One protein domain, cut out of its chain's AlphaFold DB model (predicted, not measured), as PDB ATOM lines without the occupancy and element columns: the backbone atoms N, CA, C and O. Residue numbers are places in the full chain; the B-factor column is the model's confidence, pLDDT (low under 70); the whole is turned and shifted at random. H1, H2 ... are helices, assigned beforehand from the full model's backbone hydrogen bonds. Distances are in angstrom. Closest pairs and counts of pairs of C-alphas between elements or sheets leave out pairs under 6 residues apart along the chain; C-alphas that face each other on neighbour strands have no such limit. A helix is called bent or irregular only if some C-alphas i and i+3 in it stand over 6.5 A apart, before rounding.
ATOM      1  N   PRO A 267       4.521 137.579  79.380       89.81
ATOM      2  CA  PRO A 267       4.868 138.729  78.542       89.81
ATOM      3  C   PRO A 267       6.243 139.359  78.848       89.81
ATOM      4  O   PRO A 267       7.037 139.489  77.916       89.81
ATOM      5  N   PRO A 268       6.622 139.627  80.123       94.12
ATOM      6  CA  PRO A 268       7.928 140.226  80.421       94.12
ATOM      7  C   PRO A 268       9.120 139.348  80.020       94.12
ATOM      8  O   PRO A 268      10.202 139.862  79.746       94.12
ATOM      9  N   MET A 269       8.948 138.023  79.970       91.88
ATOM     10  CA  MET A 269      10.009 137.109  79.551       91.88
ATOM     11  C   MET A 269      10.273 137.222  78.046       91.88
ATOM     12  O   MET A 269      11.427 137.236  77.616       91.88
ATOM     13  N   VAL A 270       9.208 137.317  77.245       89.12
ATOM     14  CA  VAL A 270       9.309 137.464  75.787       89.12
ATOM     15  C   VAL A 270       9.894 138.832  75.436       89.12
ATOM     16  O   VAL A 270      10.837 138.898  74.650       89.12
ATOM     17  N   ASP A 271       9.423 139.898  76.084       91.25
ATOM     18  CA  ASP A 271       9.937 141.256  75.875       91.25
ATOM     19  C   ASP A 271      11.416 141.372  76.267       91.25
ATOM     20  O   ASP A 271      12.218 141.960  75.534       91.25
ATOM     21  N   GLY A 272      11.814 140.744  77.381       94.75
ATOM     22  CA  GLY A 272      13.213 140.666  77.804       94.75
ATOM     23  C   GLY A 272      14.091 139.923  76.791       94.75
ATOM     24  O   GLY A 272      15.168 140.404  76.432       94.75
ATOM     25  N   PHE A 273      13.616 138.787  76.270       91.12
ATOM     26  CA  PHE A 273      14.329 138.026  75.243       91.12
ATOM     27  C   PHE A 273      14.489 138.813  73.935       91.12
ATOM     28  O   PHE A 273      15.581 138.837  73.363       91.12
ATOM     29  N   VAL A 274      13.431 139.480  73.466       91.56
ATOM     30  CA  VAL A 274      13.468 140.293  72.241       91.56
ATOM     31  C   VAL A 274      14.402 141.489  72.416       91.56
ATOM     32  O   VAL A 274      15.237 141.732  71.544       91.56
ATOM     33  N   THR A 275      14.341 142.176  73.559       93.44
ATOM     34  CA  THR A 275      15.220 143.315  73.870       93.44
ATOM     35  C   THR A 275      16.688 142.885  73.917       93.44
ATOM     36  O   THR A 275      17.533 143.489  73.256       93.44
ATOM     37  N   GLY A 276      17.003 141.794  74.622       91.31
ATOM     38  CA  GLY A 276      18.358 141.239  74.662       91.31
ATOM     39  C   GLY A 276      18.855 140.800  73.281       91.31
ATOM     40  O   GLY A 276      19.993 141.078  72.904       91.31
ATOM     41  N   SER A 277      17.980 140.183  72.485       89.31
ATOM     42  CA  SER A 277      18.290 139.794  71.108       89.31
ATOM     43  C   SER A 277      18.530 141.003  70.200       89.31
ATOM     44  O   SER A 277      19.405 140.942  69.340       89.31
ATOM     45  N   ALA A 278      17.813 142.114  70.395       89.94
ATOM     46  CA  ALA A 278      18.027 143.351  69.649       89.94
ATOM     47  C   ALA A 278      19.414 143.945  69.935       89.94
ATOM     48  O   ALA A 278      20.162 144.210  68.994       89.94
ATOM     49  N   PHE A 279      19.809 144.057  71.211       89.25
ATOM     50  CA  PHE A 279      21.171 144.469  71.576       89.25
ATOM     51  C   PHE A 279      22.226 143.526  70.987       89.25
ATOM     52  O   PHE A 279      23.223 143.979  70.432       89.25
ATOM     53  N   HIS A 280      21.977 142.217  71.023       85.00
ATOM     54  CA  HIS A 280      22.873 141.227  70.431       85.00
ATOM     55  C   HIS A 280      23.040 141.409  68.910       85.00
ATOM     56  O   HIS A 280      24.156 141.336  68.389       85.00
ATOM     57  N   VAL A 281      21.946 141.682  68.190       85.81
ATOM     58  CA  VAL A 281      21.973 141.983  66.751       85.81
ATOM     59  C   VAL A 281      22.751 143.271  66.488       85.81
ATOM     60  O   VAL A 281      23.612 143.263  65.609       85.81
ATOM     61  N   LEU A 282      22.504 144.338  67.256       85.75
ATOM     62  CA  LEU A 282      23.191 145.626  67.119       85.75
ATOM     63  C   LEU A 282      24.707 145.482  67.276       85.75
ATOM     64  O   LEU A 282      25.456 145.885  66.385       85.75
ATOM     65  N   THR A 283      25.174 144.814  68.332       81.56
ATOM     66  CA  THR A 283      26.611 144.563  68.524       81.56
ATOM     67  C   THR A 283      27.190 143.660  67.433       81.56
ATOM     68  O   THR A 283      28.377 143.730  67.135       81.56
ATOM     69  N   SER A 284      26.386 142.802  66.796       76.19
ATOM     70  CA  SER A 284      26.855 142.025  65.644       76.19
ATOM     71  C   SER A 284      26.958 142.848  64.356       76.19
ATOM     72  O   SER A 284      27.720 142.451  63.475       76.19
ATOM     73  N   GLN A 285      26.200 143.942  64.225       82.38
ATOM     74  CA  GLN A 285      26.274 144.844  63.069       82.38
ATOM     75  C   GLN A 285      27.338 145.924  63.221       82.38
ATOM     76  O   GLN A 285      27.826 146.419  62.210       82.38
ATOM     77  N   ILE A 286      27.712 146.288  64.451       80.12
ATOM     78  CA  ILE A 286      28.587 147.441  64.705       80.12
ATOM     79  C   ILE A 286      29.930 147.330  63.969       80.12
ATOM     80  O   ILE A 286      30.371 148.282  63.337       80.12
ATOM     81  N   SER A 287      30.524 146.135  63.918       69.75
ATOM     82  CA  SER A 287      31.766 145.894  63.174       69.75
ATOM     83  C   SER A 287      31.604 146.047  61.660       69.75
ATOM     84  O   SER A 287      32.543 146.457  60.981       69.75
ATOM     85  N   SER A 288      30.413 145.751  61.130       73.25
ATOM     86  CA  SER A 288      30.093 145.945  59.711       73.25
ATOM     87  C   SER A 288      29.824 147.418  59.394       73.25
ATOM     88  O   SER A 288      30.177 147.868  58.310       73.25
ATOM     89  N   LEU A 289      29.261 148.173  60.344       79.38
ATOM     90  CA  LEU A 289      29.005 149.610  60.214       79.38
ATOM     91  C   LEU A 289      30.306 150.429  60.182       79.38
ATOM     92  O   LEU A 289      30.441 151.321  59.353       79.38
ATOM     93  N   PHE A 290      31.275 150.095  61.041       78.19
ATOM     94  CA  PHE A 290      32.581 150.769  61.104       78.19
ATOM     95  C   PHE A 290      33.613 150.224  60.101       78.19
ATOM     96  O   PHE A 290      34.753 150.676  60.074       78.19
ATOM     97  N   GLY A 291      33.247 149.241  59.268       67.25
ATOM     98  CA  GLY A 291      34.124 148.709  58.217       67.25
ATOM     99  C   GLY A 291      35.363 147.952  58.720       67.25
ATOM    100  O   GLY A 291      36.270 147.664  57.934       67.25
ATOM    101  N   ILE A 292      35.415 147.591  60.007       72.12
ATOM    102  CA  ILE A 292      36.565 146.914  60.616       72.12
ATOM    103  C   ILE A 292      36.556 145.442  60.184       72.12
ATOM    104  O   ILE A 292      35.809 144.609  60.697       72.12
ATOM    105  N   LYS A 293      37.423 145.099  59.223       54.34
ATOM    106  CA  LYS A 293      37.522 143.753  58.620       54.34
ATOM    107  C   LYS A 293      38.082 142.668  59.554       54.34
ATOM    108  O   LYS A 293      38.085 141.497  59.180       54.34
ATOM    109  N   ARG A 294      38.562 143.022  60.751       47.59
ATOM    110  CA  ARG A 294      39.194 142.100  61.706       47.59
ATOM    111  C   ARG A 294      38.585 142.244  63.098       47.59
ATOM    112  O   ARG A 294      39.132 142.923  63.947       47.59
ATOM    113  N   VAL A 295      37.477 141.552  63.345       52.28
ATOM    114  CA  VAL A 295      37.123 141.141  64.709       52.28
ATOM    115  C   VAL A 295      36.931 139.636  64.667       52.28
ATOM    116  O   VAL A 295      36.055 139.131  63.955       52.28
ATOM    117  N   ALA A 296      37.793 138.908  65.377       47.53
ATOM    118  CA  ALA A 296      37.665 137.470  65.518       47.53
ATOM    119  C   ALA A 296      36.274 137.173  66.093       47.53
ATOM    120  O   ALA A 296      35.908 137.633  67.175       47.53
ATOM    121  N   LYS A 297      35.444 136.431  65.349       54.03
ATOM    122  CA  LYS A 297      34.146 135.972  65.855       54.03
ATOM    123  C   LYS A 297      34.425 134.854  66.868       54.03
ATOM    124  O   LYS A 297      34.330 133.688  66.514       54.03
ATOM    125  N   GLY A 298      34.821 135.222  68.086       47.97
ATOM    126  CA  GLY A 298      34.936 134.303  69.213       47.97
ATOM    127  C   GLY A 298      33.565 133.730  69.571       47.97
ATOM    128  O   GLY A 298      32.553 134.428  69.482       47.97
ATOM    129  N   ASN A 299      33.535 132.458  69.955       54.00
ATOM    130  CA  ASN A 299      32.315 131.719  70.251       54.00
ATOM    131  C   ASN A 299      32.216 131.484  71.767       54.00
ATOM    132  O   ASN A 299      33.134 130.917  72.351       54.00
ATOM    133  N   GLY A 300      31.114 131.896  72.406       58.78
ATOM    134  CA  GLY A 300      30.877 131.643  73.837       58.78
ATOM    135  C   GLY A 300      30.007 132.685  74.553       58.78
ATOM    136  O   GLY A 300      29.754 133.775  74.026       58.78
ATOM    137  N   ILE A 301      29.574 132.346  75.776       55.56
ATOM    138  CA  ILE A 301      28.997 133.289  76.750       55.56
ATOM    139  C   ILE A 301      30.070 134.344  77.054       55.56
ATOM    140  O   ILE A 301      31.161 134.002  77.494       55.56
ATOM    141  N   GLY A 302      29.791 135.613  76.749       59.88
ATOM    142  CA  GLY A 302      30.752 136.715  76.897       59.88
ATOM    143  C   GLY A 302      31.463 137.154  75.609       59.88
ATOM    144  O   GLY A 302      32.097 138.206  75.606       59.88
ATOM    145  N   SER A 303      31.283 136.447  74.486       61.66
ATOM    146  CA  SER A 303      31.824 136.871  73.176       61.66
ATOM    147  C   SER A 303      31.345 138.264  72.741       61.66
ATOM    148  O   SER A 303      32.056 138.973  72.036       61.66
ATOM    149  N   LEU A 304      30.165 138.688  73.206       62.72
ATOM    150  CA  LEU A 304      29.632 140.036  73.008       62.72
ATOM    151  C   LEU A 304      30.489 141.115  73.690       62.72
ATOM    152  O   LEU A 304      30.802 142.130  73.075       62.72
ATOM    153  N   PHE A 305      30.872 140.884  74.949       62.12
ATOM    154  CA  PHE A 305      31.699 141.812  75.720       62.12
ATOM    155  C   PHE A 305      33.128 141.849  75.189       62.12
ATOM    156  O   PHE A 305      33.694 142.930  75.078       62.12
ATOM    157  N   MET A 306      33.675 140.701  74.776       60.53
ATOM    158  CA  MET A 306      34.963 140.662  74.076       60.53
ATOM    159  C   MET A 306      34.923 141.456  72.769       60.53
ATOM    160  O   MET A 306      35.847 142.211  72.506       60.53
ATOM    161  N   ARG A 307      33.839 141.360  71.987       60.88
ATOM    162  CA  ARG A 307      33.668 142.167  70.766       60.88
ATOM    163  C   ARG A 307      33.626 143.665  71.046       60.88
ATOM    164  O   ARG A 307      34.255 144.406  70.306       60.88
ATOM    165  N   LEU A 308      32.892 144.086  72.081       61.62
ATOM    166  CA  LEU A 308      32.826 145.489  72.503       61.62
ATOM    167  C   LEU A 308      34.196 145.987  72.978       61.62
ATOM    168  O   LEU A 308      34.625 147.058  72.562       61.62
ATOM    169  N   GLY A 309      34.902 145.184  73.780       60.00
ATOM    170  CA  GLY A 309      36.257 145.482  74.246       60.00
ATOM    171  C   GLY A 309      37.264 145.617  73.103       60.00
ATOM    172  O   GLY A 309      37.959 146.625  73.037       60.00
ATOM    173  N   ASP A 310      37.285 144.668  72.160       58.88
ATOM    174  CA  ASP A 310      38.173 144.710  70.987       58.88
ATOM    175  C   ASP A 310      37.870 145.903  70.071       58.88
ATOM    176  O   ASP A 310      38.793 146.509  69.527       58.88
ATOM    177  N   SER A 311      36.594 146.269  69.891       53.12
ATOM    178  CA  SER A 311      36.222 147.419  69.058       53.12
ATOM    179  C   SER A 311      36.616 148.761  69.676       53.12
ATOM    180  O   SER A 311      37.048 149.647  68.944       53.12
ATOM    181  N   THR A 312      36.518 148.906  71.002       53.56
ATOM    182  CA  THR A 312      36.956 150.123  71.703       53.56
ATOM    183  C   THR A 312      38.484 150.211  71.742       53.56
ATOM    184  O   THR A 312      39.041 151.276  71.507       53.56
ATOM    185  N   PHE A 313      39.176 149.084  71.949       48.06
ATOM    186  CA  PHE A 313      40.641 149.043  72.014       48.06
ATOM    187  C   PHE A 313      41.313 149.175  70.633       48.06
ATOM    188  O   PHE A 313      42.410 149.716  70.523       48.06
ATOM    189  N   SER A 314      40.645 148.750  69.553       45.06
ATOM    190  CA  SER A 314      41.147 148.950  68.182       45.06
ATOM    191  C   SER A 314      41.082 150.411  67.722       45.06
ATOM    192  O   SER A 314      41.878 150.801  66.871       45.06
TER     193      SER A 314
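This is residues 267 to 314 of the 329 residues of the protein "Sulfate_transp domain-containing protein" of Paragonimus westermani (UniProt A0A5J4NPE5). A long helix, H1, sticks out with residues 267 to 278, and its later part packs on a shorter helix, H2. The loop of residues 290 to 302 folds back, and H2 then runs the same way as H1. The printed part has 48 residues with two named helices, H1 then H2, and no named strand: all helix. It is loose and elongated, with a radius of gyration of the C-alphas of 12.3 A and spans of 39 by 21 by 15 A.

H1, residues 267 to 289, begins at C-alpha 267 (4.868, 138.729, 78.542) and is 32.2 A long. It is only just irregular: C-alphas 284 and 287 are 6.7 A apart. H2, residues 303 to 314, is 16.1 A long and ends at C-alpha 314 (41.147, 148.950, 68.182).

H1 touches H2 with residues 280 to 287 alone; the closest C-alphas, of Thr 283 and Leu 304, are 7.1 A apart. They run the same way at a shallow tilt of 34 degrees, only just short of steep. Every O i to N i+4 pair is within hydrogen-bond range in H2, and 17 of 19 in H1.

The C-alphas of Pro 267 and Ser 314, the two farthest apart, are 39.1 A apart. The printed part has no cut. The link from H1 to H2 is long, 13 residues. The model's pLDDT is under 70 at residues 287, 291 and 293 to 314.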